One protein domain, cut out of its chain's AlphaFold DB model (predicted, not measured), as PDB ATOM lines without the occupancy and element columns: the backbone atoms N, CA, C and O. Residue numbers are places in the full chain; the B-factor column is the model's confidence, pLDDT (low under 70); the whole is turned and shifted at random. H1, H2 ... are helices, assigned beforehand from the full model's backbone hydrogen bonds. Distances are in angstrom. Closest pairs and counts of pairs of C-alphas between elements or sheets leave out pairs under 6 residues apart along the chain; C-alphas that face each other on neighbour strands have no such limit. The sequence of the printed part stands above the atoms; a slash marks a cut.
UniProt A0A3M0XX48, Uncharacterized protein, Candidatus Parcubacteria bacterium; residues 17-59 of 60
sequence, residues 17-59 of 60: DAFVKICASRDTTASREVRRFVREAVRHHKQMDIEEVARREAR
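AT A GLANCE: This is residues 17 to 59 of the 60 residues of an uncharacterized protein of Candidatus Parcubacteria bacterium (UniProt A0A3M0XX48). The longest helix, H2, makes the middle of an open chain of three helices, with H1 set crosswise at its beginning, where residues 30 to 33 of H2 touch H1, and H3 turned off beyond its other end. There is no common core: H1 meets the first turn of H2, while much of H2 and nearly the whole of H3 stand free. The printed part has 43 residues with three named helices, in the order H1, H2, H3, and no named strand; the class is all helix. It is extended, with a radius of gyration of the C-alphas of 14.4 A, and elongated, spanning 41 by 21 by 15 A.

HOW THE PARTS SIT: H2, residues 30 to 44, touches H1, residues 17 to 24, with residues 30 to 33 alone. The closest C-alphas of the two are those of Val 20 and Ala 30, 5.5 A apart. Their lines are about perpendicular, at 89 degrees. H3, residues 50 to 57, is only just apart from H2, with the closest C-alphas 8.0 A apart. H1 and H3 are apart. In H1, H2 and H3 every O i to N i+4 pair is within hydrogen-bond range.

IN THESE COORDINATES: H2 runs 20.7 A from C-alpha 30 at (-38.611, 25.038, 51.971) to C-alpha 44 at (-54.121, 15.741, 41.904). H1 begins with C-alpha 17 at (-30.708, 28.036, 47.173) and measures 10.7 A from first to last C-alpha. H3 measures 10.3 A and ends with C-alpha 57 at (-44.747, -1.539, 52.799).

THE WHOLE: The two C-alphas farthest apart are those of Ser 25 and Arg 59, at 42.6 A. The printed part has no cut, and both links, H1 to H2 and H2 to H3, are tight. Residues 34 to 41, 43 to 49 and 51 to 59 stand free. The mean pLDDT of the printed part is 83.9, and residues 46 to 54 are under 70.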
ATOM      1  N   ASP A  17     -30.989  26.752  46.528       97.62
ATOM      2  CA  ASP A  17     -30.708  28.036  47.173       97.62
ATOM      3  C   ASP A  17     -31.685  29.123  46.713       97.62
ATOM      4  O   ASP A  17     -32.186  29.910  47.524       97.62
ATOM      5  N   ALA A  18     -32.010  29.153  45.417       98.25
ATOM      6  CA  ALA A  18     -33.037  30.041  44.882       98.25
ATOM      7  C   ALA A  18     -34.419  29.732  45.481       98.25
ATOM      8  O   ALA A  18     -35.130  30.646  45.906       98.25
ATOM      9  N   PHE A  19     -34.784  28.452  45.584       97.56
ATOM     10  CA  PHE A  19     -36.045  28.018  46.184       97.56
ATOM     11  C   PHE A  19     -36.166  28.429  47.658       97.56
ATOM     12  O   PHE A  19     -37.207  28.947  48.068       97.56
ATOM     13  N   VAL A  20     -35.100  28.272  48.449       97.62
ATOM     14  CA  VAL A  20     -35.064  28.701  49.857       97.62
ATOM     15  C   VAL A  20     -35.289  30.210  49.980       97.62
ATOM     16  O   VAL A  20     -36.096  30.633  50.810       97.62
ATOM     17  N   LYS A  21     -34.650  31.025  49.129       98.00
ATOM     18  CA  LYS A  21     -34.843  32.488  49.116       98.00
ATOM     19  C   LYS A  21     -36.285  32.881  48.787       98.00
ATOM     20  O   LYS A  21     -36.842  33.748  49.454       98.00
ATOM     21  N   ILE A  22     -36.904  32.214  47.810       97.81
ATOM     22  CA  ILE A  22     -38.315  32.436  47.447       97.81
ATOM     23  C   ILE A  22     -39.251  32.051  48.599       97.81
ATOM     24  O   ILE A  22     -40.239  32.738  48.852       97.81
ATOM     25  N   CYS A  23     -38.963  30.956  49.307       97.88
ATOM     26  CA  CYS A  23     -39.744  30.565  50.480       97.88
ATOM     27  C   CYS A  23     -39.648  31.628  51.583       97.88
ATOM     28  O   CYS A  23     -40.671  32.056  52.112       97.88
ATOM     29  N   ALA A  24     -38.437  32.109  51.870       96.38
ATOM     30  CA  ALA A  24     -38.216  33.148  52.870       96.38
ATOM     31  C   ALA A  24     -38.938  34.458  52.512       96.38
ATOM     32  O   ALA A  24     -39.586  35.051  53.370       96.38
ATOM     33  N   SER A  25     -38.927  34.875  51.238       97.81
ATOM     34  CA  SER A  25     -39.647  36.080  50.793       97.81
ATOM     35  C   SER A  25     -41.176  35.960  50.882       97.81
ATOM     36  O   SER A  25     -41.877  36.948  50.689       97.81
ATOM     37  N   ARG A  26     -41.700  34.752  51.116       96.25
ATOM     38  CA  ARG A  26     -43.131  34.439  51.258       96.25
ATOM     39  C   ARG A  26     -43.510  34.025  52.686       96.25
ATOM     40  O   ARG A  26     -44.584  33.462  52.872       96.25
ATOM     41  N   ASP A  27     -42.628  34.257  53.662       96.69
ATOM     42  CA  ASP A  27     -42.820  33.873  55.069       96.69
ATOM     43  C   ASP A  27     -43.149  32.372  55.253       96.69
ATOM     44  O   ASP A  27     -44.027  31.946  56.007       96.69
ATOM     45  N   THR A  28     -42.458  31.521  54.489       97.62
ATOM     46  CA  THR A  28     -42.583  30.059  54.558       97.62
ATOM     47  C   THR A  28     -41.207  29.394  54.544       97.62
ATOM     48  O   THR A  28     -40.173  30.025  54.341       97.62
ATOM     49  N   THR A  29     -41.174  28.083  54.785       96.88
ATOM     50  CA  THR A  29     -39.936  27.290  54.763       96.88
ATOM     51  C   THR A  29     -39.944  26.334  53.581       96.88
ATOM     52  O   THR A  29     -40.994  25.795  53.226       96.88
ATOM     53  N   ALA A  30     -38.765  26.038  53.030       95.25
ATOM     54  CA  ALA A  30     -38.611  25.038  51.971       95.25
ATOM     55  C   ALA A  30     -39.266  23.700  52.359       95.25
ATOM     56  O   ALA A  30     -40.025  23.120  51.589       95.25
ATOM     57  N   SER A  31     -39.081  23.256  53.605       93.56
ATOM     58  CA  SER A  31     -39.712  22.043  54.135       93.56
ATOM     59  C   SER A  31     -41.243  22.109  54.178       93.56
ATOM     60  O   SER A  31     -41.897  21.070  54.075       93.56
ATOM     61  N   ARG A  32     -41.840  23.286  54.401       95.12
ATOM     62  CA  ARG A  32     -43.300  23.476  54.382       95.12
ATOM     63  C   ARG A  32     -43.830  23.436  52.952       95.12
ATOM     64  O   ARG A  32     -44.792  22.713  52.704       95.12
ATOM     65  N   GLU A  33     -43.168  24.122  52.027       96.44
ATOM     66  CA  GLU A  33     -43.564  24.146  50.615       96.44
ATOM     67  C   GLU A  33     -43.368  22.787  49.932       96.44
ATOM     68  O   GLU A  33     -44.264  22.337  49.227       96.44
ATOM     69  N   VAL A  34     -42.282  22.056  50.213       94.56
ATOM     70  CA  VAL A  34     -42.098  20.681  49.707       94.56
ATOM     71  C   VAL A  34     -43.210  19.764  50.214       94.56
ATOM     72  O   VAL A  34     -43.801  19.013  49.442       94.56
ATOM     73  N   ARG A  35     -43.562  19.845  51.505       92.50
ATOM     74  CA  ARG A  35     -44.686  19.070  52.061       92.50
ATOM     75  C   ARG A  35     -46.013  19.432  51.398       92.50
ATOM     76  O   ARG A  35     -46.823  18.541  51.150       92.50
ATOM     77  N   ARG A  36     -46.244  20.718  51.128       93.31
ATOM     78  CA  ARG A  36     -47.429  21.194  50.410       93.31
ATOM     79  C   ARG A  36     -47.471  20.630  48.992       93.31
ATOM     80  O   ARG A  36     -48.469  20.010  48.644       93.31
ATOM     81  N   PHE A  37     -46.379  20.759  48.242       92.88
ATOM     82  CA  PHE A  37     -46.243  20.231  46.888       92.88
ATOM     83  C   PHE A  37     -46.509  18.725  46.838       92.88
ATOM     84  O   PHE A  37     -47.316  18.275  46.034       92.88
ATOM     85  N   VAL A  38     -45.907  17.943  47.743       90.69
ATOM     86  CA  VAL A  38     -46.141  16.491  47.819       90.69
ATOM     87  C   VAL A  38     -47.620  16.188  48.072       90.69
ATOM     88  O   VAL A  38     -48.194  15.350  47.384       90.69
ATOM     89  N   ARG A  39     -48.276  16.882  49.012       89.44
ATOM     90  CA  ARG A  39     -49.714  16.686  49.280       89.44
ATOM     91  C   ARG A  39     -50.588  17.047  48.083       89.44
ATOM     92  O   ARG A  39     -51.546  16.333  47.797       89.44
ATOM     93  N   GLU A  40     -50.280  18.149  47.407       90.38
ATOM     94  CA  GLU A  40     -50.995  18.589  46.208       90.38
ATOM     95  C   GLU A  40     -50.805  17.579  45.072       90.38
ATOM     96  O   GLU A  40     -51.797  17.119  44.512       90.38
ATOM     97  N   ALA A  41     -49.576  17.133  44.810       87.50
ATOM     98  CA  ALA A  41     -49.285  16.100  43.819       87.50
ATOM     99  C   ALA A  41     -50.084  14.814  44.092       87.50
ATOM    100  O   ALA A  41     -50.775  14.314  43.210       87.50
ATOM    101  N   VAL A  42     -50.088  14.325  45.335       84.25
ATOM    102  CA  VAL A  42     -50.881  13.149  45.730       84.25
ATOM    103  C   VAL A  42     -52.383  13.371  45.513       84.25
ATOM    104  O   VAL A  42     -53.087  12.477  45.046       84.25
ATOM    105  N   ARG A  43     -52.894  14.567  45.825       85.38
ATOM    106  CA  ARG A  43     -54.313  14.907  45.652       85.38
ATOM    107  C   ARG A  43     -54.719  15.004  44.181       85.38
ATOM    108  O   ARG A  43     -55.839  14.616  43.852       85.38
ATOM    109  N   HIS A  44     -53.853  15.546  43.329       80.50
ATOM    110  CA  HIS A  44     -54.121  15.741  41.904       80.50
ATOM    111  C   HIS A  44     -53.914  14.458  41.088       80.50
ATOM    112  O   HIS A  44     -54.628  14.243  40.115       80.50
ATOM    113  N   HIS A  45     -53.018  13.565  41.519       74.25
ATOM    114  CA  HIS A  45     -52.713  12.296  40.853       74.25
ATOM    115  C   HIS A  45     -53.373  11.088  41.538       74.25
ATOM    116  O   HIS A  45     -52.766  10.025  41.629       74.25
ATOM    117  N   LYS A  46     -54.621  11.240  42.009       55.56
ATOM    118  CA  LYS A  46     -55.433  10.258  42.770       55.56
ATOM    119  C   LYS A  46     -55.723   8.897  42.082       55.56
ATOM    120  O   LYS A  46     -56.710   8.247  42.408       55.56
ATOM    121  N   GLN A  47     -54.875   8.433  41.167       52.69
ATOM    122  CA  GLN A  47     -54.908   7.095  40.564       52.69
ATOM    123  C   GLN A  47     -53.515   6.451  40.442       52.69
ATOM    124  O   GLN A  47     -53.220   5.740  39.489       52.69
ATOM    125  N   MET A  48     -52.654   6.631  41.438       51.28
ATOM    126  CA  MET A  48     -51.762   5.539  41.825       51.28
ATOM    127  C   MET A  48     -51.938   5.316  43.311       51.28
ATOM    128  O   MET A  48     -51.923   6.263  44.096       51.28
ATOM    129  N   ASP A  49     -52.189   4.062  43.655       62.09
ATOM    130  CA  ASP A  49     -52.653   3.592  44.947       62.09
ATOM    131  C   ASP A  49     -51.537   3.743  45.999       62.09
ATOM    132  O   ASP A  49     -50.859   2.800  46.392       62.09
ATOM    133  N   ILE A  50     -51.283   4.985  46.420       61.19
ATOM    134  CA  ILE A  50     -50.348   5.328  47.499       61.19
ATOM    135  C   ILE A  50     -50.764   4.615  48.780       61.19
ATOM    136  O   ILE A  50     -49.905   4.228  49.568       61.19
ATOM    137  N   GLU A  51     -52.064   4.393  48.970       64.06
ATOM    138  CA  GLU A  51     -52.585   3.606  50.078       64.06
ATOM    139  C   GLU A  51     -52.264   2.114  49.926       64.06
ATOM    140  O   GLU A  51     -51.946   1.466  50.915       64.06
ATOM    141  N   GLU A  52     -52.292   1.523  48.733       65.19
ATOM    142  CA  GLU A  52     -51.817   0.155  48.483       65.19
ATOM    143  C   GLU A  52     -50.303   0.037  48.611       65.19
ATOM    144  O   GLU A  52     -49.843  -0.905  49.249       65.19
ATOM    145  N   VAL A  53     -49.521   0.983  48.088       66.75
ATOM    146  CA  VAL A  53     -48.064   1.010  48.288       66.75
ATOM    147  C   VAL A  53     -47.747   1.124  49.779       66.75
ATOM    148  O   VAL A  53     -46.966   0.335  50.301       66.75
ATOM    149  N   ALA A  54     -48.415   2.025  50.501       66.88
ATOM    150  CA  ALA A  54     -48.269   2.150  51.947       66.88
ATOM    151  C   ALA A  54     -48.710   0.875  52.688       66.88
ATOM    152  O   ALA A  54     -48.019   0.436  53.605       66.88
ATOM    153  N   ARG A  55     -49.817   0.235  52.277       72.38
ATOM    154  CA  ARG A  55     -50.291  -1.044  52.841       72.38
ATOM    155  C   ARG A  55     -49.329  -2.200  52.560       72.38
ATOM    156  O   ARG A  55     -49.179  -3.060  53.422       72.38
ATOM    157  N   ARG A  56     -48.691  -2.241  51.387       71.00
ATOM    158  CA  ARG A  56     -47.684  -3.250  51.016       71.00
ATOM    159  C   ARG A  56     -46.408  -3.076  51.836       71.00
ATOM    160  O   ARG A  56     -45.898  -4.058  52.360       71.00
ATOM    161  N   GLU A  57     -45.945  -1.842  52.010       72.56
ATOM    162  CA  GLU A  57     -44.747  -1.539  52.799       72.56
ATOM    163  C   GLU A  57     -44.968  -1.718  54.311       72.56
ATOM    164  O   GLU A  57     -44.048  -2.111  55.012       72.56
ATOM    165  N   ALA A  58     -46.184  -1.502  54.829       70.88
ATOM    166  CA  ALA A  58     -46.511  -1.738  56.242       70.88
ATOM    167  C   ALA A  58     -46.633  -3.229  56.626       70.88
ATOM    168  O   ALA A  58     -46.718  -3.548  57.810       70.88
ATOM    169  N   ARG A  59     -46.700  -4.133  55.638       70.88
ATOM    170  CA  ARG A  59     -46.776  -5.596  55.824       70.88
ATOM    171  C   ARG A  59     -45.419  -6.297  55.671       70.88
ATOM    172  O   ARG A  59     -45.370  -7.520  55.794       70.88
TER     173      ARG A  59